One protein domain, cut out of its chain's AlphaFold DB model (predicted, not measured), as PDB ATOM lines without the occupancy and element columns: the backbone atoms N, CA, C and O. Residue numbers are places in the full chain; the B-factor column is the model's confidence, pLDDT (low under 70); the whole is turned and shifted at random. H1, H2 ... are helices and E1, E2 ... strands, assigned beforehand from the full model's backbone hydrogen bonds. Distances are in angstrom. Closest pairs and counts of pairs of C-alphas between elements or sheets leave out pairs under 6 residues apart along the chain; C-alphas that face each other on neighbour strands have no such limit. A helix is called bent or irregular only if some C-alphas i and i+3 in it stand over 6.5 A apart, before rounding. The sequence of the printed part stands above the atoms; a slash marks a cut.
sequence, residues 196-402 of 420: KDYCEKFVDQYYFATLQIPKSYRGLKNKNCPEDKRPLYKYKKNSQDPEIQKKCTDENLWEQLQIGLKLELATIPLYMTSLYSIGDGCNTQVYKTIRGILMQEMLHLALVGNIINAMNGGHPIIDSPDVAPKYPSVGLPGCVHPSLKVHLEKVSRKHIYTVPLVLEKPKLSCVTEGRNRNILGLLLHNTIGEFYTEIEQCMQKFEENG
ATOM      1  N   LYS A 196     -14.191  24.459  27.080       56.78
ATOM      2  CA  LYS A 196     -15.381  24.608  27.939       56.78
ATOM      3  C   LYS A 196     -15.261  23.832  29.258       56.78
ATOM      4  O   LYS A 196     -15.515  24.406  30.312       56.78
ATOM      5  N   ASP A 197     -14.791  22.585  29.227       60.06
ATOM      6  CA  ASP A 197     -14.571  21.778  30.440       60.06
ATOM      7  C   ASP A 197     -13.464  22.359  31.327       60.06
ATOM      8  O   ASP A 197     -13.600  22.388  32.551       60.06
ATOM      9  N   TYR A 198     -12.366  22.823  30.720       58.75
ATOM     10  CA  TYR A 198     -11.288  23.524  31.422       58.75
ATOM     11  C   TYR A 198     -11.831  24.757  32.153       58.75
ATOM     12  O   TYR A 198     -11.542  25.001  33.326       58.75
ATOM     13  N   CYS A 199     -12.690  25.499  31.473       57.94
ATOM     14  CA  CYS A 199     -13.290  26.705  31.995       57.94
ATOM     15  C   CYS A 199     -14.266  26.463  33.152       57.94
ATOM     16  O   CYS A 199     -14.111  27.078  34.208       57.94
ATOM     17  N   GLU A 200     -15.221  25.543  33.000       59.19
ATOM     18  CA  GLU A 200     -16.214  25.247  34.041       59.19
ATOM     19  C   GLU A 200     -15.582  24.600  35.279       59.19
ATOM     20  O   GLU A 200     -15.909  24.952  36.414       59.19
ATOM     21  N   LYS A 201     -14.658  23.651  35.082       58.97
ATOM     22  CA  LYS A 201     -14.106  22.845  36.183       58.97
ATOM     23  C   LYS A 201     -12.911  23.493  36.873       58.97
ATOM     24  O   LYS A 201     -12.661  23.189  38.037       58.97
ATOM     25  N   PHE A 202     -12.151  24.342  36.179       59.09
ATOM     26  CA  PHE A 202     -10.890  24.867  36.708       59.09
ATOM     27  C   PHE A 202     -10.886  26.387  36.834       59.09
ATOM     28  O   PHE A 202     -10.594  26.896  37.918       59.09
ATOM     29  N   VAL A 203     -11.263  27.119  35.781       57.06
ATOM     30  CA  VAL A 203     -11.272  28.589  35.825       57.06
ATOM     31  C   VAL A 203     -12.331  29.085  36.811       57.06
ATOM     32  O   VAL A 203     -11.987  29.757  37.777       57.06
ATOM     33  N   ASP A 204     -13.597  28.697  36.668       57.38
ATOM     34  CA  ASP A 204     -14.660  29.222  37.538       57.38
ATOM     35  C   ASP A 204     -14.529  28.768  39.005       57.38
ATOM     36  O   ASP A 204     -14.836  29.532  39.925       57.38
ATOM     37  N   GLN A 205     -14.016  27.555  39.239       58.19
ATOM     38  CA  GLN A 205     -13.856  26.996  40.583       58.19
ATOM     39  C   GLN A 205     -12.636  27.557  41.331       58.19
ATOM     40  O   GLN A 205     -12.748  27.879  42.515       58.19
ATOM     41  N   TYR A 206     -11.472  27.660  40.681       59.06
ATOM     42  CA  TYR A 206     -10.212  27.964  41.372       59.06
ATOM     43  C   TYR A 206      -9.710  29.384  41.118       59.06
ATOM     44  O   TYR A 206      -9.157  29.981  42.039       59.06
ATOM     45  N   TYR A 207      -9.946  29.976  39.944       61.31
ATOM     46  CA  TYR A 207      -9.459  31.326  39.627       61.31
ATOM     47  C   TYR A 207     -10.088  32.386  40.545       61.31
ATOM     48  O   TYR A 207      -9.383  33.155  41.201       61.31
ATOM     49  N   PHE A 208     -11.419  32.392  40.667       58.06
ATOM     50  CA  PHE A 208     -12.126  33.348  41.528       58.06
ATOM     51  C   PHE A 208     -11.922  33.069  43.022       58.06
ATOM     52  O   PHE A 208     -11.823  34.010  43.811       58.06
ATOM     53  N   ALA A 209     -11.827  31.792  43.408       57.31
ATOM     54  CA  ALA A 209     -11.578  31.397  44.793       57.31
ATOM     55  C   ALA A 209     -10.173  31.805  45.263       57.31
ATOM     56  O   ALA A 209     -10.010  32.298  46.379       57.31
ATOM     57  N   THR A 210      -9.169  31.649  44.400       55.28
ATOM     58  CA  THR A 210      -7.772  31.960  44.716       55.28
ATOM     59  C   THR A 210      -7.523  33.463  44.793       55.28
ATOM     60  O   THR A 210      -6.866  33.925  45.722       55.28
ATOM     61  N   LEU A 211      -8.088  34.247  43.868       56.62
ATOM     62  CA  LEU A 211      -7.908  35.702  43.851       56.62
ATOM     63  C   LEU A 211      -8.696  36.436  44.955       56.62
ATOM     64  O   LEU A 211      -8.594  37.658  45.053       56.62
ATOM     65  N   GLN A 212      -9.476  35.715  45.776       53.72
ATOM     66  CA  GLN A 212     -10.303  36.262  46.865       53.72
ATOM     67  C   GLN A 212     -11.194  37.438  46.418       53.72
ATOM     68  O   GLN A 212     -11.437  38.377  47.177       53.72
ATOM     69  N   ILE A 213     -11.683  37.409  45.175       47.56
ATOM     70  CA  ILE A 213     -12.487  38.503  44.616       47.56
ATOM     71  C   ILE A 213     -13.889  38.452  45.263       47.56
ATOM     72  O   ILE A 213     -14.564  37.425  45.147       47.56
ATOM     73  N   PRO A 214     -14.363  39.506  45.962       38.28
ATOM     74  CA  PRO A 214     -15.693  39.516  46.569       38.28
ATOM     75  C   PRO A 214     -16.810  39.303  45.539       38.28
ATOM     76  O   PRO A 214     -16.769  39.819  44.425       38.28
ATOM     77  N   LYS A 215     -17.870  38.592  45.952       38.47
ATOM     78  CA  LYS A 215     -19.074  38.340  45.132       38.47
ATOM     79  C   LYS A 215     -19.850  39.620  44.772       38.47
ATOM     80  O   LYS A 215     -20.690  39.577  43.878       38.47
ATOM     81  N   SER A 216     -19.599  40.745  45.456       36.09
ATOM     82  CA  SER A 216     -20.218  42.044  45.170       36.09
ATOM     83  C   SER A 216     -19.167  43.130  44.901       36.09
ATOM     84  O   SER A 216     -18.142  43.234  45.570       36.09
ATOM     85  N   TYR A 217     -19.437  43.921  43.861       40.41
ATOM     86  CA  TYR A 217     -18.436  44.647  43.068       40.41
ATOM     87  C   TYR A 217     -18.256  46.132  43.434       40.41
ATOM     88  O   TYR A 217     -17.458  46.824  42.810       40.41
ATOM     89  N   ARG A 218     -18.967  46.673  44.432       33.03
ATOM     90  CA  ARG A 218     -19.019  48.135  44.669       33.03
ATOM     91  C   ARG A 218     -17.779  48.766  45.331       33.03
ATOM     92  O   ARG A 218     -17.820  49.955  45.622       33.03
ATOM     93  N   GLY A 219     -16.689  48.023  45.560       34.84
ATOM     94  CA  GLY A 219     -15.548  48.515  46.354       34.84
ATOM     95  C   GLY A 219     -14.133  48.184  45.864       34.84
ATOM     96  O   GLY A 219     -13.176  48.607  46.510       34.84
ATOM     97  N   LEU A 220     -13.953  47.465  44.751       40.25
ATOM     98  CA  LEU A 220     -12.620  47.088  44.257       40.25
ATOM     99  C   LEU A 220     -11.975  48.227  43.447       40.25
ATOM    100  O   LEU A 220     -11.815  48.130  42.236       40.25
ATOM    101  N   LYS A 221     -11.560  49.310  44.115       44.28
ATOM    102  CA  LYS A 221     -10.412  50.080  43.610       44.28
ATOM    103  C   LYS A 221      -9.186  49.192  43.809       44.28
ATOM    104  O   LYS A 221      -8.902  48.812  44.946       44.28
ATOM    105  N   ASN A 222      -8.493  48.822  42.734       50.59
ATOM    106  CA  ASN A 222      -7.293  47.994  42.821       50.59
ATOM    107  C   ASN A 222      -6.155  48.802  43.466       50.59
ATOM    108  O   ASN A 222      -5.362  49.438  42.783       50.59
ATOM    109  N   LYS A 223      -6.099  48.818  44.803       49.91
ATOM    110  CA  LYS A 223      -5.086  49.562  45.568       49.91
ATOM    111  C   LYS A 223      -3.651  49.144  45.216       49.91
ATOM    112  O   LYS A 223      -2.742  49.945  45.396       49.91
ATOM    113  N   ASN A 224      -3.465  47.924  44.709       51.97
ATOM    114  CA  ASN A 224      -2.155  47.366  44.368       51.97
ATOM    115  C   ASN A 224      -1.681  47.775  42.964       51.97
ATOM    116  O   ASN A 224      -0.488  47.713  42.692       51.97
ATOM    117  N   CYS A 225      -2.594  48.225  42.098       56.31
ATOM    118  CA  CYS A 225      -2.306  48.636  40.726       56.31
ATOM    119  C   CYS A 225      -3.072  49.912  40.377       56.31
ATOM    120  O   CYS A 225      -4.180  49.843  39.840       56.31
ATOM    121  N   PRO A 226      -2.516  51.078  40.730       54.69
ATOM    122  CA  PRO A 226      -3.091  52.354  40.344       54.69
ATOM    123  C   PRO A 226      -2.950  52.577  38.822       54.69
ATOM    124  O   PRO A 226      -2.020  52.077  38.186       54.69
ATOM    125  N   GLU A 227      -3.928  53.273  38.227       49.34
ATOM    126  CA  GLU A 227      -4.119  53.422  36.765       49.34
ATOM    127  C   GLU A 227      -2.986  54.165  36.028       49.34
ATOM    128  O   GLU A 227      -3.021  54.319  34.807       49.34
ATOM    129  N   ASP A 228      -2.025  54.685  36.778       50.12
ATOM    130  CA  ASP A 228      -0.901  55.517  36.367       50.12
ATOM    131  C   ASP A 228       0.428  54.749  36.283       50.12
ATOM    132  O   ASP A 228       1.374  55.258  35.693       50.12
ATOM    133  N   LYS A 229       0.517  53.523  36.821       48.84
ATOM    134  CA  LYS A 229       1.794  52.789  36.949       48.84
ATOM    135  C   LYS A 229       2.194  51.902  35.771       48.84
ATOM    136  O   LYS A 229       3.301  51.376  35.767       48.84
ATOM    137  N   ARG A 230       1.319  51.710  34.786       58.47
ATOM    138  CA  ARG A 230       1.662  51.049  33.520       58.47
ATOM    139  C   ARG A 230       1.688  52.119  32.422       58.47
ATOM    140  O   ARG A 230       0.616  52.658  32.124       58.47
ATOM    141  N   PRO A 231       2.847  52.394  31.793       53.84
ATOM    142  CA  PRO A 231       2.961  53.362  30.699       53.84
ATOM    143  C   PRO A 231       1.854  53.273  29.626       53.84
ATOM    144  O   PRO A 231       1.329  54.307  29.212       53.84
ATOM    145  N   LEU A 232       1.395  52.063  29.262       54.47
ATOM    146  CA  LEU A 232       0.415  51.833  28.185       54.47
ATOM    147  C   LEU A 232      -1.036  51.570  28.637       54.47
ATOM    148  O   LEU A 232      -1.922  51.458  27.792       54.47
ATOM    149  N   TYR A 233      -1.335  51.583  29.942       50.62
ATOM    150  CA  TYR A 233      -2.608  51.100  30.528       50.62
ATOM    151  C   TYR A 233      -3.904  51.742  29.997       50.62
ATOM    152  O   TYR A 233      -5.004  51.257  30.259       50.62
ATOM    153  N   LYS A 234      -3.812  52.882  29.304       49.88
ATOM    154  CA  LYS A 234      -4.975  53.613  28.771       49.88
ATOM    155  C   LYS A 234      -5.084  53.571  27.249       49.88
ATOM    156  O   LYS A 234      -6.013  54.181  26.720       49.88
ATOM    157  N   TYR A 235      -4.191  52.873  26.548       44.12
ATOM    158  CA  TYR A 235      -4.249  52.812  25.094       44.12
ATOM    159  C   TYR A 235      -5.518  52.082  24.633       44.12
ATOM    160  O   TYR A 235      -5.778  50.934  24.987       44.12
ATOM    161  N   LYS A 236      -6.345  52.774  23.846       51.66
ATOM    162  CA  LYS A 236      -7.469  52.178  23.116       51.66
ATOM    163  C   LYS A 236      -7.210  52.393  21.636       51.66
ATOM    164  O   LYS A 236      -7.109  53.542  21.212       51.66
ATOM    165  N   LYS A 237      -7.216  51.302  20.864       38.53
ATOM    166  CA  LYS A 237      -6.968  51.255  19.409       38.53
ATOM    167  C   LYS A 237      -7.753  52.295  18.579       38.53
ATOM    168  O   LYS A 237      -7.289  52.688  17.523       38.53
ATOM    169  N   ASN A 238      -8.893  52.790  19.080       42.88
ATOM    170  CA  ASN A 238      -9.749  53.783  18.407       42.88
ATOM    171  C   ASN A 238      -9.960  55.083  19.221       42.88
ATOM    172  O   ASN A 238     -10.959  55.776  19.026       42.88
ATOM    173  N   SER A 239      -9.096  55.392  20.195       45.12
ATOM    174  CA  SER A 239      -9.204  56.652  20.944       45.12
ATOM    175  C   SER A 239      -8.779  57.826  20.068       45.12
ATOM    176  O   SER A 239      -7.678  57.806  19.529       45.12
ATOM    177  N   GLN A 240      -9.613  58.863  19.968       46.75
ATOM    178  CA  GLN A 240      -9.240  60.149  19.358       46.75
ATOM    179  C   GLN A 240      -8.604  61.122  20.367       46.75
ATOM    180  O   GLN A 240      -8.309  62.259  20.016       46.75
ATOM    181  N   ASP A 241      -8.417  60.694  21.621       46.12
ATOM    182  CA  ASP A 241      -7.811  61.512  22.674       46.12
ATOM    183  C   ASP A 241      -6.282  61.634  22.465       46.12
ATOM    184  O   ASP A 241      -5.579  60.614  22.554       46.12
ATOM    185  N   PRO A 242      -5.751  62.849  22.221       49.59
ATOM    186  CA  PRO A 242      -4.332  63.081  21.963       49.59
ATOM    187  C   PRO A 242      -3.413  62.643  23.109       49.59
ATOM    188  O   PRO A 242      -2.300  62.198  22.844       49.59
ATOM    189  N   GLU A 243      -3.846  62.714  24.376       52.88
ATOM    190  CA  GLU A 243      -3.010  62.301  25.516       52.88
ATOM    191  C   GLU A 243      -2.860  60.779  25.605       52.88
ATOM    192  O   GLU A 243      -1.814  60.275  26.015       52.88
ATOM    193  N   ILE A 244      -3.884  60.033  25.185       50.91
ATOM    194  CA  ILE A 244      -3.861  58.565  25.125       50.91
ATOM    195  C   ILE A 244      -3.025  58.089  23.933       50.91
ATOM    196  O   ILE A 244      -2.291  57.108  24.048       50.91
ATOM    197  N   GLN A 245      -3.089  58.800  22.805       47.81
ATOM    198  CA  GLN A 245      -2.256  58.521  21.635       47.81
ATOM    199  C   GLN A 245      -0.770  58.833  21.875       47.81
ATOM    200  O   GLN A 245       0.078  58.164  21.287       47.81
ATOM    201  N   LYS A 246      -0.453  59.792  22.756       53.84
ATOM    202  CA  LYS A 246       0.912  60.210  23.126       53.84
ATOM    203  C   LYS A 246       1.645  59.233  24.063       53.84
ATOM    204  O   LYS A 246       2.811  59.450  24.366       53.84
ATOM    205  N   LYS A 247       0.990  58.164  24.540       62.97
ATOM    206  CA  LYS A 247       1.579  57.199  25.493       62.97
ATOM    207  C   LYS A 247       2.419  56.078  24.869       62.97
ATOM    208  O   LYS A 247       3.098  55.385  25.613       62.97
ATOM    209  N   CYS A 248       2.401  55.895  23.554       73.94
ATOM    210  CA  CYS A 248       3.286  54.952  22.862       73.94
ATOM    211  C   CYS A 248       4.455  55.748  22.260       73.94
ATOM    212  O   CYS A 248       4.267  56.416  21.246       73.94
ATOM    213  N   THR A 249       5.593  55.744  22.959       81.44
ATOM    214  CA  THR A 249       6.897  56.312  22.559       81.44
ATOM    215  C   THR A 249       7.971  55.246  22.768       81.44
ATOM    216  O   THR A 249       7.711  54.272  23.485       81.44
ATOM    217  N   ASP A 250       9.149  55.413  22.168       83.25
ATOM    218  CA  ASP A 250      10.276  54.480  22.293       83.25
ATOM    219  C   ASP A 250      10.594  54.178  23.764       83.25
ATOM    220  O   ASP A 250      10.719  53.017  24.151       83.25
ATOM    221  N   GLU A 251      10.618  55.204  24.620       82.69
ATOM    222  CA  GLU A 251      10.891  55.048  26.051       82.69
ATOM    223  C   GLU A 251       9.798  54.237  26.755       82.69
ATOM    224  O   GLU A 251      10.093  53.299  27.495       82.69
ATOM    225  N   ASN A 252       8.524  54.544  26.493       82.81
ATOM    226  CA  ASN A 252       7.409  53.834  27.124       82.81
ATOM    227  C   ASN A 252       7.308  52.377  26.649       82.81
ATOM    228  O   ASN A 252       6.901  51.508  27.424       82.81
ATOM    229  N   LEU A 253       7.651  52.099  25.386       87.00
ATOM    230  CA  LEU A 253       7.717  50.739  24.859       87.00
ATOM    231  C   LEU A 253       8.878  49.970  25.502       87.00
ATOM    232  O   LEU A 253       8.672  48.842  25.954       87.00
ATOM    233  N   TRP A 254      10.058  50.587  25.609       89.88
ATOM    234  CA  TRP A 254      11.211  49.992  26.280       89.88
ATOM    235  C   TRP A 254      10.893  49.663  27.743       89.88
ATOM    236  O   TRP A 254      11.121  48.536  28.183       89.88
ATOM    237  N   GLU A 255      10.281  50.593  28.486       87.12
ATOM    238  CA  GLU A 255       9.877  50.371  29.880       87.12
ATOM    239  C   GLU A 255       8.909  49.186  30.018       87.12
ATOM    240  O   GLU A 255       9.035  48.375  30.938       87.12
ATOM    241  N   GLN A 256       7.948  49.052  29.099       86.56
ATOM    242  CA  GLN A 256       6.997  47.938  29.102       86.56
ATOM    243  C   GLN A 256       7.656  46.610  28.757       86.56
ATOM    244  O   GLN A 256       7.404  45.616  29.432       86.56
ATOM    245  N   LEU A 257       8.538  46.576  27.764       91.38
ATOM    246  CA  LEU A 257       9.302  45.373  27.453       91.38
ATOM    247  C   LEU A 257      10.216  44.984  28.618       91.38
ATOM    248  O   LEU A 257      10.286  43.812  28.970       91.38
ATOM    249  N   GLN A 258      10.839  45.951  29.296       92.06
ATOM    250  CA  GLN A 258      11.638  45.705  30.495       92.06
ATOM    251  C   GLN A 258      10.786  45.156  31.652       92.06
ATOM    252  O   GLN A 258      11.256  44.323  32.434       92.06
ATOM    253  N   ILE A 259       9.524  45.578  31.769       90.12
ATOM    254  CA  ILE A 259       8.546  44.979  32.686       90.12
ATOM    255  C   ILE A 259       8.180  43.551  32.253       90.12
ATOM    256  O   ILE A 259       8.080  42.681  33.116       90.12
ATOM    257  N   GLY A 260       8.014  43.296  30.952       90.00
ATOM    258  CA  GLY A 260       7.774  41.961  30.395       90.00
ATOM    259  C   GLY A 260       8.933  41.013  30.682       90.00
ATOM    260  O   GLY A 260       8.737  39.920  31.189       90.00
ATOM    261  N   LEU A 261      10.163  41.488  30.523       92.19
ATOM    262  CA  LEU A 261      11.371  40.757  30.887       92.19
ATOM    263  C   LEU A 261      11.385  40.409  32.385       92.19
ATOM    264  O   LEU A 261      11.655  39.267  32.751       92.19
ATOM    265  N   LYS A 262      11.015  41.354  33.266       92.12
ATOM    266  CA  LYS A 262      10.841  41.072  34.705       92.12
ATOM    267  C   LYS A 262       9.738  40.043  34.963       92.12
ATOM    268  O   LYS A 262       9.866  39.252  35.894       92.12
ATOM    269  N   LEU A 263       8.651  40.085  34.192       90.94
ATOM    270  CA  LEU A 263       7.524  39.159  34.297       90.94
ATOM    271  C   LEU A 263       7.967  37.727  33.974       90.94
ATOM    272  O   LEU A 263       7.799  36.874  34.839       90.94
ATOM    273  N   GLU A 264       8.602  37.495  32.820       90.62
ATOM    274  CA  GLU A 264       9.135  36.177  32.429       90.62
ATOM    275  C   GLU A 264      10.198  35.687  33.427       90.62
ATOM    276  O   GLU A 264      10.193  34.542  33.877       90.62
ATOM    277  N   LEU A 265      11.088  36.578  33.883       92.81
ATOM    278  CA  LEU A 265      12.082  36.217  34.893       92.81
ATOM    279  C   LEU A 265      11.430  35.807  36.223       92.81
ATOM    280  O   LEU A 265      11.943  34.934  36.920       92.81
ATOM    281  N   ALA A 266      10.290  36.403  36.582       91.44
ATOM    282  CA  ALA A 266       9.551  36.086  37.800       91.44
ATOM    283  C   ALA A 266       8.744  34.776  37.725       91.44
ATOM    284  O   ALA A 266       8.227  34.330  38.755       91.44
ATOM    285  N   THR A 267       8.628  34.125  36.568       89.81
ATOM    286  CA  THR A 267       8.007  32.792  36.462       89.81
ATOM    287  C   THR A 267       9.051  31.672  36.551       89.81
ATOM    288  O   THR A 267       8.761  30.595  37.080       89.81
ATOM    289  N   ILE A 268      10.301  31.936  36.152       92.06
ATOM    290  CA  ILE A 268      11.390  30.946  36.138       92.06
ATOM    291  C   ILE A 268      11.634  30.323  37.530       92.06
ATOM    292  O   ILE A 268      11.513  29.099  37.645       92.06
ATOM    293  N   PRO A 269      11.903  31.078  38.623       93.44
ATOM    294  CA  PRO A 269      12.119  30.487  39.947       93.44
ATOM    295  C   PRO A 269      10.914  29.708  40.483       93.44
ATOM    296  O   PRO A 269      11.091  28.737  41.222       93.44
ATOM    297  N   LEU A 270       9.690  30.098  40.107       90.69
ATOM    298  CA  LEU A 270       8.456  29.412  40.502       90.69
ATOM    299  C   LEU A 270       8.410  27.996  39.913       90.69
ATOM    300  O   LEU A 270       8.245  27.014  40.648       90.69
ATOM    301  N   TYR A 271       8.592  27.883  38.595       87.75
ATOM    302  CA  TYR A 271       8.603  26.592  37.913       87.75
ATOM    303  C   TYR A 271       9.835  25.767  38.272       87.75
ATOM    304  O   TYR A 271       9.714  24.559  38.469       87.75
ATOM    305  N   MET A 272      10.989  26.409  38.452       88.50
ATOM    306  CA  MET A 272      12.222  25.770  38.908       88.50
ATOM    307  C   MET A 272      12.043  25.148  40.301       88.50
ATOM    308  O   MET A 272      12.329  23.966  40.484       88.50
ATOM    309  N   THR A 273      11.477  25.885  41.262       88.69
ATOM    310  CA  THR A 273      11.189  25.364  42.612       88.69
ATOM    311  C   THR A 273      10.220  24.180  42.558       88.69
ATOM    312  O   THR A 273      10.459  23.144  43.184       88.69
ATOM    313  N   SER A 274       9.144  24.299  41.772       84.44
ATOM    314  CA  SER A 274       8.189  23.205  41.577       84.44
ATOM    315  C   SER A 274       8.858  21.972  40.969       84.44
ATOM    316  O   SER A 274       8.636  20.860  41.450       84.44
ATOM    317  N   LEU A 275       9.702  22.157  39.952       83.25
ATOM    318  CA  LEU A 275      10.422  21.085  39.269       83.25
ATOM    319  C   LEU A 275      11.358  20.339  40.224       83.25
ATOM    320  O   LEU A 275      11.256  19.119  40.327       83.25
ATOM    321  N   TYR A 276      12.213  21.060  40.956       82.62
ATOM    322  CA  TYR A 276      13.195  20.460  41.871       82.62
ATOM    323  C   TYR A 276      12.575  19.810  43.105       82.62
ATOM    324  O   TYR A 276      13.207  18.987  43.756       82.62
ATOM    325  N   SER A 277      11.328  20.142  43.429       82.25
ATOM    326  CA  SER A 277      10.611  19.456  44.502       82.25
ATOM    327  C   SER A 277      10.073  18.070  44.113       82.25
ATOM    328  O   SER A 277       9.610  17.329  44.983       82.25
ATOM    329  N   ILE A 278      10.083  17.720  42.819       71.38
ATOM    330  CA  ILE A 278       9.673  16.397  42.340       71.38
ATOM    331  C   ILE A 278      10.809  15.418  42.612       71.38
ATOM    332  O   ILE A 278      11.892  15.558  42.057       71.38
ATOM    333  N   GLY A 279      10.540  14.403  43.435       58.69
ATOM    334  CA  GLY A 279      11.503  13.333  43.682       58.69
ATOM    335  C   GLY A 279      11.885  12.602  42.393       58.69
ATOM    336  O   GLY A 279      11.048  12.406  41.504       58.69
ATOM    337  N   ASP A 280      13.138  12.172  42.308       55.09
ATOM    338  CA  ASP A 280      13.668  11.502  41.125       55.09
ATOM    339  C   ASP A 280      12.809  10.303  40.701       55.09
ATOM    340  O   ASP A 280      12.350   9.501  41.516       55.09
ATOM    341  N   GLY A 281      12.537  10.205  39.397       49.12
ATOM    342  CA  GLY A 281      11.708   9.140  38.816       49.12
ATOM    343  C   GLY A 281      10.214   9.203  39.165       49.12
ATOM    344  O   GLY A 281       9.428   8.455  38.585       49.12
ATOM    345  N   CYS A 282       9.786  10.112  40.043       51.44
ATOM    346  CA  CYS A 282       8.384  10.286  40.408       51.44
ATOM    347  C   CYS A 282       7.686  11.266  39.464       51.44
ATOM    348  O   CYS A 282       8.293  12.205  38.956       51.44
ATOM    349  N   ASN A 283       6.376  11.075  39.257       61.84
ATOM    350  CA  ASN A 283       5.520  11.999  38.499       61.84
ATOM    351  C   ASN A 283       6.162  12.470  37.181       61.84
ATOM    352  O   ASN A 283       6.102  13.650  36.838       61.84
ATOM    353  N   THR A 284       6.792  11.550  36.446       61.31
ATOM    354  CA  THR A 284       7.656  11.860  35.294       61.31
ATOM    355  C   THR A 284       6.959  12.703  34.232       61.31
ATOM    356  O   THR A 284       7.593  13.548  33.606       61.31
ATOM    357  N   GLN A 285       5.647  12.530  34.058       65.06
ATOM    358  CA  GLN A 285       4.850  13.377  33.176       65.06
ATOM    359  C   GLN A 285       4.753  14.820  33.689       65.06
ATOM    360  O   GLN A 285       4.956  15.746  32.917       65.06
ATOM    361  N   VAL A 286       4.502  15.015  34.987       72.56
ATOM    362  CA  VAL A 286       4.468  16.345  35.619       72.56
ATOM    363  C   VAL A 286       5.841  17.005  35.527       72.56
ATOM    364  O   VAL A 286       5.922  18.166  35.146       72.56
ATOM    365  N   TYR A 287       6.917  16.253  35.783       72.19
ATOM    366  CA  TYR A 287       8.289  16.729  35.607       72.19
ATOM    367  C   TYR A 287       8.543  17.195  34.168       72.19
ATOM    368  O   TYR A 287       8.990  18.316  33.953       72.19
ATOM    369  N   LYS A 288       8.214  16.364  33.167       62.38
ATOM    370  CA  LYS A 288       8.378  16.712  31.746       62.38
ATOM    371  C   LYS A 288       7.566  17.949  31.364       62.38
ATOM    372  O   LYS A 288       8.084  18.802  30.653       62.38
ATOM    373  N   THR A 289       6.329  18.058  31.849       75.06
ATOM    374  CA  THR A 289       5.465  19.215  31.595       75.06
ATOM    375  C   THR A 289       6.025  20.487  32.229       75.06
ATOM    376  O   THR A 289       6.206  21.465  31.516       75.06
ATOM    377  N   ILE A 290       6.365  20.476  33.523       76.94
ATOM    378  CA  ILE A 290       6.914  21.657  34.213       76.94
ATOM    379  C   ILE A 290       8.273  22.047  33.632       76.94
ATOM    380  O   ILE A 290       8.524  23.229  33.431       76.94
ATOM    381  N   ARG A 291       9.132  21.078  33.291       77.31
ATOM    382  CA  ARG A 291      10.392  21.348  32.587       77.31
ATOM    383  C   ARG A 291      10.141  21.988  31.223       77.31
ATOM    384  O   ARG A 291      10.875  22.889  30.845       77.31
ATOM    385  N   GLY A 292       9.136  21.517  30.484       65.69
ATOM    386  CA  GLY A 292       8.729  22.115  29.212       65.69
ATOM    387  C   GLY A 292       8.321  23.577  29.373       65.69
ATOM    388  O   GLY A 292       8.824  24.415  28.634       65.69
ATOM    389  N   ILE A 293       7.495  23.877  30.381       78.12
ATOM    390  CA  ILE A 293       7.084  25.248  30.715       78.12
ATOM    391  C   ILE A 293       8.308  26.089  31.095       78.12
ATOM    392  O   ILE A 293       8.548  27.109  30.473       78.12
ATOM    393  N   LEU A 294       9.159  25.620  32.014       79.00
ATOM    394  CA  LEU A 294      10.380  26.329  32.426       79.00
ATOM    395  C   LEU A 294      11.270  26.726  31.235       79.00
ATOM    396  O   LEU A 294      11.771  27.843  31.183       79.00
ATOM    397  N   MET A 295      11.456  25.815  30.275       76.81
ATOM    398  CA  MET A 295      12.224  26.104  29.061       76.81
ATOM    399  C   MET A 295      11.528  27.135  28.161       76.81
ATOM    400  O   MET A 295      12.216  27.921  27.516       76.81
ATOM    401  N   GLN A 296      10.192  27.134  28.105       74.19
ATOM    402  CA  GLN A 296       9.416  28.141  27.375       74.19
ATOM    403  C   GLN A 296       9.530  29.520  28.031       74.19
ATOM    404  O   GLN A 296       9.810  30.478  27.324       74.19
ATOM    405  N   GLU A 297       9.461  29.619  29.359       81.88
ATOM    406  CA  GLU A 297       9.645  30.892  30.077       81.88
ATOM    407  C   GLU A 297      11.057  31.472  29.876       81.88
ATOM    408  O   GLU A 297      11.231  32.666  29.644       81.88
ATOM    409  N   MET A 298      12.092  30.620  29.884       82.75
ATOM    410  CA  MET A 298      13.462  31.033  29.543       82.75
ATOM    411  C   MET A 298      13.579  31.516  28.091       82.75
ATOM    412  O   MET A 298      14.313  32.465  27.811       82.75
ATOM    413  N   LEU A 299      12.856  30.880  27.164       81.12
ATOM    414  CA  LEU A 299      12.779  31.329  25.778       81.12
ATOM    415  C   LEU A 299      12.046  32.673  25.673       81.12
ATOM    416  O   LEU A 299      12.535  33.555  24.977       81.12
ATOM    417  N   HIS A 300      10.921  32.863  26.367       82.62
ATOM    418  CA  HIS A 300      10.196  34.135  26.387       82.62
ATOM    419  C   HIS A 300      11.077  35.265  26.917       82.62
ATOM    420  O   HIS A 300      11.157  36.315  26.283       82.62
ATOM    421  N   LEU A 301      11.817  35.028  28.005       87.44
ATOM    422  CA  LEU A 301      12.787  35.982  28.542       87.44
ATOM    423  C   LEU A 301      13.803  36.421  27.474       87.44
ATOM    424  O   LEU A 301      14.048  37.615  27.301       87.44
ATOM    425  N   ALA A 302      14.363  35.460  26.734       87.19
ATOM    426  CA  ALA A 302      15.310  35.738  25.660       87.19
ATOM    427  C   ALA A 302      14.666  36.479  24.479       87.19
ATOM    428  O   ALA A 302      15.258  37.415  23.948       87.19
ATOM    429  N   LEU A 303      13.443  36.107  24.085       86.00
ATOM    430  CA  LEU A 303      12.706  36.775  23.011       86.00
ATOM    431  C   LEU A 303      12.378  38.226  23.370       86.00
ATOM    432  O   LEU A 303      12.582  39.111  22.544       86.00
ATOM    433  N   VAL A 304      11.938  38.499  24.600       89.81
ATOM    434  CA  VAL A 304      11.718  39.875  25.066       89.81
ATOM    435  C   VAL A 304      13.036  40.647  25.092       89.81
ATOM    436  O   VAL A 304      13.083  41.778  24.612       89.81
ATOM    437  N   GLY A 305      14.123  40.031  25.571       91.38
ATOM    438  CA  GLY A 305      15.465  40.617  25.517       91.38
ATOM    439  C   GLY A 305      15.902  40.982  24.094       91.38
ATOM    440  O   GLY A 305      16.411  42.076  23.872       91.38
ATOM    441  N   ASN A 306      15.623  40.119  23.116       90.50
ATOM    442  CA  ASN A 306      15.890  40.371  21.700       90.50
ATOM    443  C   ASN A 306      15.074  41.537  21.137       90.50
ATOM    444  O   ASN A 306      15.620  42.340  20.379       90.50
ATOM    445  N   ILE A 307      13.797  41.660  21.521       91.00
ATOM    446  CA  ILE A 307      12.963  42.806  21.127       91.00
ATOM    447  C   ILE A 307      13.542  44.096  21.721       91.00
ATOM    448  O   ILE A 307      13.666  45.080  21.000       91.00
ATOM    449  N   ILE A 308      13.958  44.087  22.995       92.12
ATOM    450  CA  ILE A 308      14.608  45.243  23.634       92.12
ATOM    451  C   ILE A 308      15.908  45.604  22.912       92.12
ATOM    452  O   ILE A 308      16.103  46.767  22.579       92.12
ATOM    453  N   ASN A 309      16.778  44.627  22.641       91.75
ATOM    454  CA  ASN A 309      18.031  44.851  21.918       91.75
ATOM    455  C   ASN A 309      17.794  45.422  20.514       91.75
ATOM    456  O   ASN A 309      18.592  46.219  20.033       91.75
ATOM    457  N   ALA A 310      16.710  45.027  19.845       90.94
ATOM    458  CA  ALA A 310      16.374  45.564  18.534       90.94
ATOM    459  C   ALA A 310      15.970  47.045  18.596       90.94
ATOM    460  O   ALA A 310      16.096  47.726  17.589       90.94
ATOM    461  N   MET A 311      15.504  47.580  19.726       90.19
ATOM    462  CA  MET A 311      15.146  48.999  19.821       90.19
ATOM    463  C   MET A 311      16.376  49.915  19.718       90.19
ATOM    464  O   MET A 311      17.474  49.551  20.145       90.19
ATOM    465  N   ASN A 312      16.194  51.135  19.208       84.12
ATOM    466  CA  ASN A 312      17.247  52.154  19.128       84.12
ATOM    467  C   ASN A 312      17.890  52.434  20.501       84.12
ATOM    468  O   ASN A 312      17.311  53.102  21.354       84.12
ATOM    469  N   GLY A 313      19.114  51.933  20.709       79.19
ATOM    470  CA  GLY A 313      19.833  52.081  21.980       79.19
ATOM    471  C   GLY A 313      19.253  51.257  23.137       79.19
ATOM    472  O   GLY A 313      19.601  51.503  24.292       79.19
ATOM    473  N   GLY A 314      18.376  50.293  22.848       83.06
ATOM    474  CA  GLY A 314      17.776  49.427  23.851       83.06
ATOM    475  C   GLY A 314      18.785  48.440  24.436       83.06
ATOM    476  O   GLY A 314      19.568  47.817  23.720       83.06
ATOM    477  N   HIS A 315      18.756  48.290  25.758       87.38
ATOM    478  CA  HIS A 315      19.576  47.324  26.481       87.38
ATOM    479  C   HIS A 315      18.735  46.632  27.567       87.38
ATOM    480  O   HIS A 315      18.211  47.326  28.444       87.38
ATOM    481  N   PRO A 316      18.546  45.301  27.519       91.62
ATOM    482  CA  PRO A 316      17.766  44.572  28.508       91.62
ATOM    483  C   PRO A 316      18.543  44.463  29.817       91.62
ATOM    484  O   PRO A 316      19.642  43.919  29.863       91.62
ATOM    485  N   ILE A 317      17.940  44.930  30.906       88.44
ATOM    486  CA  ILE A 317      18.534  44.860  32.241       88.44
ATOM    487  C   ILE A 317      18.022  43.592  32.922       88.44
ATOM    488  O   ILE A 317      16.830  43.482  33.218       88.44
ATOM    489  N   ILE A 318      18.920  42.644  33.190       85.44
ATOM    490  CA  ILE A 318      18.608  41.369  33.867       85.44
ATOM    491  C   ILE A 318      19.281  41.243  35.241       85.44
ATOM    492  O   ILE A 318      18.800  40.515  36.104       85.44
ATOM    493  N   ASP A 319      20.365  41.979  35.464       83.88
ATOM    494  CA  ASP A 319      21.345  41.806  36.540       83.88
ATOM    495  C   ASP A 319      21.289  42.923  37.596       83.88
ATOM    496  O   ASP A 319      22.275  43.221  38.267       83.88
ATOM    497  N   SER A 320      20.114  43.531  37.796       83.81
ATOM    498  CA  SER A 320      19.913  44.541  38.842       83.81
ATOM    499  C   SER A 320      19.064  44.021  40.014       83.81
ATOM    500  O   SER A 320      18.124  43.241  39.809       83.81
ATOM    501  N   PRO A 321      19.300  44.500  41.252       81.75
ATOM    502  CA  PRO A 321      18.470  44.161  42.415       81.75
ATOM    503  C   PRO A 321      16.976  44.498  42.254       81.75
ATOM    504  O   PRO A 321      16.127  43.906  42.924       81.75
ATOM    505  N   ASP A 322      16.650  45.445  41.370       77.19
ATOM    506  CA  ASP A 322      15.279  45.867  41.062       77.19
ATOM    507  C   ASP A 322      14.597  45.001  39.993       77.19
ATOM    508  O   ASP A 322      13.379  45.100  39.791       77.19
ATOM    509  N   VAL A 323      15.367  44.184  39.273       82.25
ATOM    510  CA  VAL A 323      14.879  43.185  38.311       82.25
ATOM    511  C   VAL A 323      14.716  41.821  38.980       82.25
ATOM    512  O   VAL A 323      13.772  41.103  38.656       82.25
ATOM    513  N   ALA A 324      15.584  41.491  39.941       86.38
ATOM    514  CA  ALA A 324      15.552  40.220  40.656       86.38
ATOM    515  C   ALA A 324      14.153  39.920  41.252       86.38
ATOM    516  O   ALA A 324      13.626  40.730  42.030       86.38
ATOM    517  N   PRO A 325      13.541  38.760  40.933       89.12
ATOM    518  CA  PRO A 325      12.239  38.383  41.470       89.12
ATOM    519  C   PRO A 325      12.255  38.282  42.998       89.12
ATOM    520  O   PRO A 325      13.159  37.695  43.593       89.12
ATOM    521  N   LYS A 326      11.219  38.821  43.644       88.75
ATOM    522  CA  LYS A 326      11.049  38.771  45.102       88.75
ATOM    523  C   LYS A 326       9.865  37.878  45.440       88.75
ATOM    524  O   LYS A 326       8.775  38.088  44.918       88.75
ATOM    525  N   TYR A 327      10.071  36.929  46.351       88.94
ATOM    526  CA  TYR A 327       9.014  36.068  46.878       88.94
ATOM    527  C   TYR A 327       9.046  36.059  48.413       88.94
ATOM    528  O   TYR A 327      10.126  36.147  48.996       88.94
ATOM    529  N   PRO A 328       7.893  35.907  49.085       91.44
ATOM    530  CA  PRO A 328       6.553  35.877  48.501       91.44
ATOM    531  C   PRO A 328       6.129  37.243  47.941       91.44
ATOM    532  O   PRO A 328       6.540  38.278  48.460       91.44
ATOM    533  N   SER A 329       5.289  37.250  46.907       84.94
ATOM    534  CA  SER A 329       4.759  38.482  46.310       84.94
ATOM    535  C   SER A 329       3.237  38.457  46.179       84.94
ATOM    536  O   SER A 329       2.586  37.411  46.253       84.94
ATOM    537  N   VAL A 330       2.660  39.647  46.007       82.06
ATOM    538  CA  VAL A 330       1.252  39.830  45.650       82.06
ATOM    539  C   VAL A 330       1.212  40.523  44.296       82.06
ATOM    540  O   VAL A 330       1.623  41.675  44.178       82.06
ATOM    541  N   GLY A 331       0.720  39.809  43.290       79.75
ATOM    542  CA  GLY A 331       0.788  40.208  41.895       79.75
ATOM    543  C   GLY A 331       2.117  39.867  41.231       79.75
ATOM    544  O   GLY A 331       3.115  39.545  41.882       79.75
ATOM    545  N   LEU A 332       2.097  39.939  39.906       83.88
ATOM    546  CA  LEU A 332       3.267  39.821  39.050       83.88
ATOM    547  C   LEU A 332       3.694  41.205  38.533       83.88
ATOM    548  O   LEU A 332       2.897  42.158  38.584       83.88
ATOM    549  N   PRO A 333       4.946  41.341  38.052       85.31
ATOM    550  CA  PRO A 333       5.425  42.563  37.419       85.31
ATOM    551  C   PRO A 333       4.456  43.081  36.361       85.31
ATOM    552  O   PRO A 333       3.730  42.324  35.715       85.31
ATOM    553  N   GLY A 334       4.392  44.406  36.243       74.31
ATOM    554  CA  GLY A 334       3.467  45.034  35.317       74.31
ATOM    555  C   GLY A 334       2.026  44.715  35.653       74.31
ATOM    556  O   GLY A 334       1.264  44.482  34.737       74.31
ATOM    557  N   CYS A 335       1.625  44.669  36.925       76.19
ATOM    558  CA  CYS A 335       0.226  44.532  37.348       76.19
ATOM    559  C   CYS A 335      -0.525  43.299  36.824       76.19
ATOM    560  O   CYS A 335      -1.759  43.271  36.838       76.19
ATOM    561  N   VAL A 336       0.194  42.290  36.339       77.50
ATOM    562  CA  VAL A 336      -0.394  41.026  35.907       77.50
ATOM    563  C   VAL A 336      -0.886  40.279  37.149       77.50
ATOM    564  O   VAL A 336      -0.203  40.224  38.171       77.50
ATOM    565  N   HIS A 337      -2.117  39.767  37.097       76.44
ATOM    566  CA  HIS A 337      -2.798  39.093  38.208       76.44
ATOM    567  C   HIS A 337      -2.578  39.761  39.589       76.44
ATOM    568  O   HIS A 337      -2.072  39.129  40.510       76.44
ATOM    569  N   PRO A 338      -3.004  41.020  39.802       72.31
ATOM    570  CA  PRO A 338      -2.550  41.887  40.907       72.31
ATOM    571  C   PRO A 338      -2.989  41.462  42.322       72.31
ATOM    572  O   PRO A 338      -2.543  42.033  43.320       72.31
ATOM    573  N   SER A 339      -3.874  40.470  42.415       73.12
ATOM    574  CA  SER A 339      -4.325  39.860  43.673       73.12
ATOM    575  C   SER A 339      -3.790  38.437  43.871       73.12
ATOM    576  O   SER A 339      -4.109  37.804  44.877       73.12
ATOM    577  N   LEU A 340      -3.017  37.906  42.917       80.62
ATOM    578  CA  LEU A 340      -2.440  36.570  43.002       80.62
ATOM    579  C   LEU A 340      -1.316  36.569  44.030       80.62
ATOM    580  O   LEU A 340      -0.376  37.350  43.938       80.62
ATOM    581  N   LYS A 341      -1.407  35.679  45.010       84.94
ATOM    582  CA  LYS A 341      -0.330  35.459  45.972       84.94
ATOM    583  C   LYS A 341       0.640  34.446  45.381       84.94
ATOM    584  O   LYS A 341       0.275  33.282  45.219       84.94
ATOM    585  N   VAL A 342       1.842  34.895  45.043       86.75
ATOM    586  CA  VAL A 342       2.875  34.056  44.434       86.75
ATOM    587  C   VAL A 342       3.875  33.660  45.513       86.75
ATOM    588  O   VAL A 342       4.469  34.502  46.191       86.75
ATOM    589  N   HIS A 343       4.044  32.355  45.682       89.19
ATOM    590  CA  HIS A 343       4.929  31.752  46.668       89.19
ATOM    591  C   HIS A 343       5.757  30.661  45.995       89.19
ATOM    592  O   HIS A 343       5.248  29.949  45.130       89.19
ATOM    593  N   LEU A 344       7.009  30.508  46.424       92.62
ATOM    594  CA  LEU A 344       7.832  29.363  46.052       92.62
ATOM    595  C   LEU A 344       7.428  28.179  46.929       92.62
ATOM    596  O   LEU A 344       7.586  28.219  48.148       92.62
ATOM    597  N   GLU A 345       6.872  27.137  46.320       86.00
ATOM    598  CA  GLU A 345       6.435  25.943  47.036       86.00
ATOM    599  C   GLU A 345       6.781  24.677  46.258       86.00
ATOM    600  O   GLU A 345       6.956  24.682  45.039       86.00
ATOM    601  N   LYS A 346       6.816  23.555  46.984       86.44
ATOM    602  CA  LYS A 346       6.852  22.235  46.362       86.44
ATOM    603  C   LYS A 346       5.612  21.997  45.504       86.44
ATOM    604  O   LYS A 346       4.496  22.385  45.872       86.44
ATOM    605  N   VAL A 347       5.786  21.264  44.411       85.12
ATOM    606  CA  VAL A 347       4.689  20.919  43.520       85.12
ATOM    607  C   VAL A 347       3.651  20.094  44.274       85.12
ATOM    608  O   VAL A 347       3.921  19.101  44.952       85.12
ATOM    609  N   SER A 348       2.410  20.535  44.164       83.44
ATOM    610  CA  SER A 348       1.245  19.829  44.663       83.44
ATOM    611  C   SER A 348       0.058  20.215  43.797       83.44
ATOM    612  O   SER A 348       0.064  21.263  43.153       83.44
ATOM    613  N   ARG A 349      -1.000  19.400  43.799       81.62
ATOM    614  CA  ARG A 349      -2.235  19.745  43.072       81.62
ATOM    615  C   ARG A 349      -2.780  21.105  43.506       81.62
ATOM    616  O   ARG A 349      -3.205  21.883  42.666       81.62
ATOM    617  N   LYS A 350      -2.713  21.394  44.811       83.44
ATOM    618  CA  LYS A 350      -3.103  22.690  45.368       83.44
ATOM    619  C   LYS A 350      -2.266  23.808  44.749       83.44
ATOM    620  O   LYS A 350      -2.855  24.711  44.177       83.44
ATOM    621  N   HIS A 351      -0.938  23.692  44.809       85.88
ATOM    622  CA  HIS A 351      -0.026  24.695  44.262       85.88
ATOM    623  C   HIS A 351      -0.292  24.956  42.774       85.88
ATOM    624  O   HIS A 351      -0.525  26.101  42.399       85.88
ATOM    625  N   ILE A 352      -0.376  23.894  41.956       82.94
ATOM    626  CA  ILE A 352      -0.667  23.969  40.512       82.94
ATOM    627  C   ILE A 352      -1.964  24.744  40.243       82.94
ATOM    628  O   ILE A 352      -2.000  25.608  39.370       82.94
ATOM    629  N   TYR A 353      -3.029  24.448  40.992       78.00
ATOM    630  CA  TYR A 353      -4.334  25.075  40.784       78.00
ATOM    631  C   TYR A 353      -4.398  26.525  41.254       78.00
ATOM    632  O   TYR A 353      -5.154  27.309  40.687       78.00
ATOM    633  N   THR A 354      -3.642  26.881  42.292       77.12
ATOM    634  CA  THR A 354      -3.687  28.226  42.869       77.12
ATOM    635  C   THR A 354      -2.689  29.186  42.236       77.12
ATOM    636  O   THR A 354      -2.924  30.384  42.279       77.12
ATOM    637  N   VAL A 355      -1.574  28.713  41.675       85.44
ATOM    638  CA  VAL A 355      -0.539  29.610  41.134       85.44
ATOM    639  C   VAL A 355      -0.348  29.403  39.622       85.44
ATOM    640  O   VAL A 355      -0.901  30.225  38.892       85.44
ATOM    641  N   PRO A 356       0.293  28.328  39.105       82.69
ATOM    642  CA  PRO A 356       0.482  28.129  37.663       82.69
ATOM    643  C   PRO A 356      -0.775  28.262  36.796       82.69
ATOM    644  O   PRO A 356      -0.762  28.999  35.821       82.69
ATOM    645  N   LEU A 357      -1.893  27.613  37.149       78.56
ATOM    646  CA  LEU A 357      -3.109  27.706  36.321       78.56
ATOM    647  C   LEU A 357      -3.727  29.108  36.299       78.56
ATOM    648  O   LEU A 357      -4.405  29.474  35.340       78.56
ATOM    649  N   VAL A 358      -3.551  29.871  37.380       77.75
ATOM    650  CA  VAL A 358      -4.045  31.248  37.460       77.75
ATOM    651  C   VAL A 358      -3.146  32.171  36.647       77.75
ATOM    652  O   VAL A 358      -3.672  33.057  35.982       77.75
ATOM    653  N   LEU A 359      -1.833  31.928  36.695       83.06
ATOM    654  CA  LEU A 359      -0.794  32.656  35.976       83.06
ATOM    655  C   LEU A 359      -0.923  32.475  34.455       83.06
ATOM    656  O   LEU A 359      -1.020  33.463  33.737       83.06
ATOM    657  N   GLU A 360      -1.048  31.232  33.981       78.94
ATOM    658  CA  GLU A 360      -1.146  30.879  32.551       78.94
ATOM    659  C   GLU A 360      -2.570  30.975  31.991       78.94
ATOM    660  O   GLU A 360      -2.945  30.312  31.015       78.94
ATOM    661  N   LYS A 361      -3.436  31.754  32.643       73.50
ATOM    662  CA  LYS A 361      -4.820  31.859  32.202       73.50
ATOM    663  C   LYS A 361      -4.864  32.490  30.799       73.50
ATOM    664  O   LYS A 361      -4.372  33.605  30.618       73.50
ATOM    665  N   PRO A 362      -5.544  31.856  29.824       65.00
ATOM    666  CA  PRO A 362      -5.649  32.410  28.481       65.00
ATOM    667  C   PRO A 362      -6.436  33.727  28.463       65.00
ATOM    668  O   PRO A 362      -7.408  33.906  29.204       65.00
ATOM    669  N   LYS A 363      -6.057  34.616  27.533       59.25
ATOM    670  CA  LYS A 363      -6.731  35.897  27.251       59.25
ATOM    671  C   LYS A 363      -8.205  35.722  26.876       59.25
ATOM    672  O   LYS A 363      -9.045  36.524  27.281       59.25
ATOM    673  N   LEU A 364      -8.549  34.675  26.113       53.50
ATOM    674  CA  LEU A 364      -9.953  34.353  25.854       53.50
ATOM    675  C   LEU A 364     -10.575  33.809  27.136       53.50
ATOM    676  O   LEU A 364     -10.488  32.625  27.462       53.50
ATOM    677  N   SER A 365     -11.226  34.708  27.868       48.12
ATOM    678  CA  SER A 365     -12.122  34.327  28.937       48.12
ATOM    679  C   SER A 365     -13.189  33.409  28.346       48.12
ATOM    680  O   SER A 365     -13.991  33.802  27.503       48.12
ATOM    681  N   CYS A 366     -13.246  32.207  28.879       46.03
ATOM    682  CA  CYS A 366     -14.376  31.298  28.819       46.03
ATOM    683  C   CYS A 366     -15.753  31.926  29.088       46.03
ATOM    684  O   CYS A 366     -16.787  31.310  28.853       46.03
ATOM    685  N   VAL A 367     -15.765  33.119  29.685       47.81
ATOM    686  CA  VAL A 367     -16.909  33.787  30.291       47.81
ATOM    687  C   VAL A 367     -17.433  34.870  29.350       47.81
ATOM    688  O   VAL A 367     -17.603  36.019  29.740       47.81
ATOM    689  N   THR A 368     -17.691  34.544  28.085       46.28
ATOM    690  CA  THR A 368     -18.418  35.466  27.194       46.28
ATOM    691  C   THR A 368     -19.419  34.762  26.292       46.28
ATOM    692  O   THR A 368     -19.499  35.047  25.105       46.28
ATOM    693  N   GLU A 369     -20.275  33.932  26.878       36.62
ATOM    694  CA  GLU A 369     -21.645  33.771  26.384       36.62
ATOM    695  C   GLU A 369     -22.611  34.127  27.529       36.62
ATOM    696  O   GLU A 369     -23.091  33.270  28.258       36.62
ATOM    697  N   GLY A 370     -22.850  35.431  27.751       43.69
ATOM    698  CA  GLY A 370     -24.089  35.871  28.420       43.69
ATOM    699  C   GLY A 370     -24.029  36.755  29.677       43.69
ATOM    700  O   GLY A 370     -25.096  37.065  30.201       43.69
ATOM    701  N   ARG A 371     -22.874  37.222  30.184       42.75
ATOM    702  CA  ARG A 371     -22.850  38.194  31.311       42.75
ATOM    703  C   ARG A 371     -22.309  39.567  30.902       42.75
ATOM    704  O   ARG A 371     -21.331  39.668  30.172       42.75
ATOM    705  N   ASN A 372     -23.001  40.612  31.369       41.09
ATOM    706  CA  ASN A 372     -22.816  42.032  31.043       41.09
ATOM    707  C   ASN A 372     -21.341  42.454  30.879       41.09
ATOM    708  O   ASN A 372     -20.570  42.475  31.841       41.09
ATOM    709  N   ARG A 373     -20.989  42.857  29.650       41.78
ATOM    710  CA  ARG A 373     -19.628  43.177  29.178       41.78
ATOM    711  C   ARG A 373     -18.966  44.382  29.867       41.78
ATOM    712  O   ARG A 373     -17.751  44.511  29.807       41.78
ATOM    713  N   ASN A 374     -19.722  45.234  30.563       42.59
ATOM    714  CA  ASN A 374     -19.224  46.555  30.973       42.59
ATOM    715  C   ASN A 374     -18.515  46.608  32.343       42.59
ATOM    716  O   ASN A 374     -17.882  47.610  32.641       42.59
ATOM    717  N   ILE A 375     -18.619  45.571  33.187       39.97
ATOM    718  CA  ILE A 375     -18.057  45.582  34.564       39.97
ATOM    719  C   ILE A 375     -17.132  44.378  34.816       39.97
ATOM    720  O   ILE A 375     -16.155  44.481  35.554       39.97
ATOM    721  N   LEU A 376     -17.392  43.243  34.154       39.88
ATOM    722  CA  LEU A 376     -16.512  42.069  34.165       39.88
ATOM    723  C   LEU A 376     -15.202  42.346  33.401       39.88
ATOM    724  O   LEU A 376     -14.133  41.892  33.804       39.88
ATOM    725  N   GLY A 377     -15.280  43.185  32.363       41.56
ATOM    726  CA  GLY A 377     -14.151  43.724  31.609       41.56
ATOM    727  C   GLY A 377     -13.340  44.782  32.366       41.56
ATOM    728  O   GLY A 377     -12.972  45.793  31.796       41.56
ATOM    729  N   LEU A 378     -13.054  44.599  33.646       40.94
ATOM    730  CA  LEU A 378     -12.045  45.383  34.386       40.94
ATOM    731  C   LEU A 378     -11.190  44.446  35.246       40.94
ATOM    732  O   LEU A 378      -9.988  44.633  35.378       40.94
ATOM    733  N   LEU A 379     -11.804  43.380  35.764       41.25
ATOM    734  CA  LEU A 379     -11.132  42.290  36.480       41.25
ATOM    735  C   LEU A 379     -10.622  41.184  35.547       41.25
ATOM    736  O   LEU A 379      -9.796  40.369  35.957       41.25
ATOM    737  N   LEU A 380     -11.116  41.150  34.307       47.75
ATOM    738  CA  LEU A 380     -10.661  40.226  33.273       47.75
ATOM    739  C   LEU A 380      -9.370  40.672  32.569       47.75
ATOM    740  O   LEU A 380      -8.783  39.807  31.942       47.75
ATOM    741  N   HIS A 381      -8.926  41.930  32.741       54.38
ATOM    742  CA  HIS A 381      -7.924  42.603  31.893       54.38
ATOM    743  C   HIS A 381      -6.464  42.608  32.383       54.38
ATOM    744  O   HIS A 381      -5.715  43.534  32.086       54.38
ATOM    745  N   ASN A 382      -6.047  41.637  33.194       68.44
ATOM    746  CA  ASN A 382      -4.680  41.617  33.730       68.44
ATOM    747  C   ASN A 382      -4.006  40.249  33.591       68.44
ATOM    748  O   ASN A 382      -3.307  39.815  34.505       68.44
ATOM    749  N   THR A 383      -4.259  39.560  32.481       74.31
ATOM    750  CA  THR A 383      -3.522  38.347  32.088       74.31
ATOM    751  C   THR A 383      -2.198  38.697  31.405       74.31
ATOM    752  O   THR A 383      -2.029  39.812  30.904       74.31
ATOM    753  N   ILE A 384      -1.279  37.729  31.327       79.75
ATOM    754  CA  ILE A 384      -0.038  37.852  30.541       79.75
ATOM    755  C   ILE A 384      -0.362  38.171  29.070       79.75
ATOM    756  O   ILE A 384       0.231  39.061  28.466       79.75
ATOM    757  N   GLY A 385      -1.377  37.510  28.503       78.25
ATOM    758  CA  GLY A 385      -1.778  37.737  27.113       78.25
ATOM    759  C   GLY A 385      -2.283  39.158  26.841       78.25
ATOM    760  O   GLY A 385      -2.048  39.695  25.763       78.25
ATOM    761  N   GLU A 386      -2.970  39.791  27.792       75.19
ATOM    762  CA  GLU A 386      -3.409  41.187  27.646       75.19
ATOM    763  C   GLU A 386      -2.252  42.163  27.783       75.19
ATOM    764  O   GLU A 386      -2.174  43.100  26.995       75.19
ATOM    765  N   PHE A 387      -1.325  41.893  28.701       81.31
ATOM    766  CA  PHE A 387      -0.094  42.660  28.837       81.31
ATOM    767  C   PHE A 387       0.684  42.719  27.510       81.31
ATOM    768  O   PHE A 387       0.959  43.806  27.007       81.31
ATOM    769  N   TYR A 388       0.929  41.576  26.862       83.94
ATOM    770  CA  TYR A 388       1.602  41.567  25.557       83.94
ATOM    771  C   TYR A 388       0.748  42.127  24.414       83.94
ATOM    772  O   TYR A 388       1.296  42.640  23.443       83.94
ATOM    773  N   THR A 389      -0.582  42.109  24.533       81.50
ATOM    774  CA  THR A 389      -1.458  42.777  23.555       81.50
ATOM    775  C   THR A 389      -1.264  44.294  23.577       81.50
ATOM    776  O   THR A 389      -1.336  44.929  22.527       81.50
ATOM    777  N   GLU A 390      -1.043  44.893  24.753       78.25
ATOM    778  CA  GLU A 390      -0.757  46.331  24.866       78.25
ATOM    779  C   GLU A 390       0.566  46.683  24.161       78.25
ATOM    780  O   GLU A 390       0.628  47.671  23.427       78.25
ATOM    781  N   ILE A 391       1.592  45.839  24.321       86.44
ATOM    782  CA  ILE A 391       2.896  45.979  23.653       86.44
ATOM    783  C   ILE A 391       2.747  45.838  22.133       86.44
ATOM    784  O   ILE A 391       3.175  46.720  21.390       86.44
ATOM    785  N   GLU A 392       2.077  44.780  21.669       85.75
ATOM    786  CA  GLU A 392       1.828  44.518  20.245       85.75
ATOM    787  C   GLU A 392       1.119  45.700  19.569       85.75
ATOM    788  O   GLU A 392       1.499  46.128  18.483       85.75
ATOM    789  N   GLN A 393       0.110  46.273  20.227       83.25
ATOM    790  CA  GLN A 393      -0.622  47.427  19.708       83.25
ATOM    791  C   GLN A 393       0.244  48.684  19.573       83.25
ATOM    792  O   GLN A 393       0.024  49.470  18.653       83.25
ATOM    793  N   CYS A 394       1.200  48.887  20.481       84.56
ATOM    794  CA  CYS A 394       2.151  49.990  20.384       84.56
ATOM    795  C   CYS A 394       3.141  49.756  19.228       84.56
ATOM    796  O   CYS A 394       3.346  50.650  18.412       84.56
ATOM    797  N   MET A 395       3.653  48.530  19.073       87.38
ATOM    798  CA  MET A 395       4.535  48.163  17.956       87.38
ATOM    799  C   MET A 395       3.855  48.323  16.586       87.38
ATOM    800  O   MET A 395       4.446  48.906  15.682       87.38
ATOM    801  N   GLN A 396       2.596  47.885  16.447       86.88
ATOM    802  CA  GLN A 396       1.803  48.068  15.218       86.88
ATOM    803  C   GLN A 396       1.666  49.546  14.835       86.88
ATOM    804  O   GLN A 396       1.677  49.890  13.658       86.88
ATOM    805  N   LYS A 397       1.562  50.439  15.824       83.00
ATOM    806  CA  LYS A 397       1.451  51.876  15.571       83.00
ATOM    807  C   LYS A 397       2.751  52.469  15.022       83.00
ATOM    808  O   LYS A 397       2.688  53.309  14.130       83.00
ATOM    809  N   PHE A 398       3.910  52.048  15.529       85.56
ATOM    810  CA  PHE A 398       5.197  52.480  14.971       85.56
ATOM    811  C   PHE A 398       5.334  52.077  13.503       85.56
ATOM    812  O   PHE A 398       5.761  52.885  12.683       85.56
ATOM    813  N   GLU A 399       4.877  50.872  13.161       86.31
ATOM    814  CA  GLU A 399       4.820  50.402  11.777       86.31
ATOM    815  C   GLU A 399       3.858  51.244  10.918       86.31
ATOM    816  O   GLU A 399       4.243  51.703   9.844       86.31
ATOM    817  N   GLU A 400       2.640  51.522  11.402       85.12
ATOM    818  CA  GLU A 400       1.651  52.366  10.702       85.12
ATOM    819  C   GLU A 400       2.144  53.808  10.476       85.12
ATOM    820  O   GLU A 400       1.835  54.415   9.449       85.12
ATOM    821  N   ASN A 401       2.920  54.351  11.418       84.00
ATOM    822  CA  ASN A 401       3.492  55.694  11.339       84.00
ATOM    823  C   ASN A 401       4.801  55.763  10.527       84.00
ATOM    824  O   ASN A 401       5.258  56.867  10.221       84.00
ATOM    825  N   GLY A 402       5.402  54.621  10.175       81.69
ATOM    826  CA  GLY A 402       6.702  54.556   9.501       81.69
ATOM    827  C   GLY A 402       7.878  54.990  10.384       81.69
ATOM    828  O   GLY A 402       8.862  55.524   9.874       81.69
TER     829      GLY A 402
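AT A GLANCE: This is residues 196 to 402 of the 420 residues of the protein "Ferritin-like domain-containing protein" of Amphimedon queenslandica (UniProt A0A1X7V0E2). H3 and H4 follow each other nearly in one line, the long helix H5 runs back beside them both, and H9 packs on part of H3. Nearest to the mean of the C-alphas lie E2, of the small hairpin E1-E2, and the short H7; H1 and H6 make a corner where their last residues, Thr 210 and Thr 354, come closest, while H2 and H8, whose centres are farthest from the mean, touch no helix. The printed part has 207 residues, with nine named helices and two named strands in the order H1 to H5, E1, E2, H6 to H9; the two-stranded sheet, E1 - E2, is antiparallel. The class is mostly helix, and the whole is compact, with a radius of gyration of the C-alphas of 18.2 A and spans of 56 by 43 by 29 A.

HOW THE PARTS SIT: Start with H1, residues 196 to 210, which touches H6, residues 349 to 354, about perpendicular at 76 degrees; the closest C-alphas, Thr 210 and Thr 354, are 5.8 A apart. H2, residues 242 to 245, touches no helix. Next, H3, residues 250 to 265, and H4, residues 268 to 276, meet only through their link. H5, residues 284 to 310, touches H3 with residues 297 to 308 alone, at a shallow tilt of 19 degrees, opposite ways; the closest C-alphas, Glu 264 and Leu 301, are 5.3 A apart. With residues 287 to 298 alone H5 touches H4, a helical hairpin at a shallow tilt of 20 degrees, opposite ways; the closest C-alphas, Tyr 271 and Leu 294, are 5.8 A apart. E1, residues 329 to 332, and E2, residues 336 to 342, form an antiparallel hairpin; look for N 331 and O 340, 2.8 A apart, and N 329 and O 342, 3.0 A, within hydrogen-bond range. H7, residues 356 to 359, is near E2: the closest C-alphas, Leu 359 and His 337, are 7.1 A apart. H8, residues 373 to 379, touches no helix. H9, residues 384 to 401, touches H3 through residues 388 to 394 of H9 and 253 to 260 of H3, at a shallow tilt of 26 degrees, opposite ways; the closest C-alphas, Leu 253 and Ile 391, are 6.9 A apart. Helix packing is mostly aligned, 3 of 4 touching pairs being at a shallow tilt. Every O i to N i+4 pair is within hydrogen-bond range in H3, H4, H5, H6 and H9, against 7 of 11 in H1 and 0 of 3 in H8, where 1 of 4 O i to N i+3 pairs is; H2 and H7 are too short for an O i to N i+4 pair.

IN THESE COORDINATES: Find C-alpha 196 at (-15.381, 24.608, 27.939), where H1 begins; it measures 19.8 A and is only just irregular, C-alphas 205 and 208 being 6.7 A apart. H3 measures 22.3 A and H4 12.1 A. H5 runs 38.6 A from C-alpha 284 at (7.656, 11.860, 35.294). E2 measures 11.5 A, and H9 runs 26.4 A to C-alpha 401 at (3.492, 55.694, 11.339).

THE WHOLE: The C-alphas farthest apart, Pro 242 and Gly 281, are 58.7 A apart. The printed part has no cut; the links H1 to H2, H5 to E1 and H7 to H8 are long. Residues 280 to 285 and 369 to 374 stand free. The mean pLDDT of the printed part is 70.9, and 82 residues are under 70, among them 196 to 247 and 362 to 382.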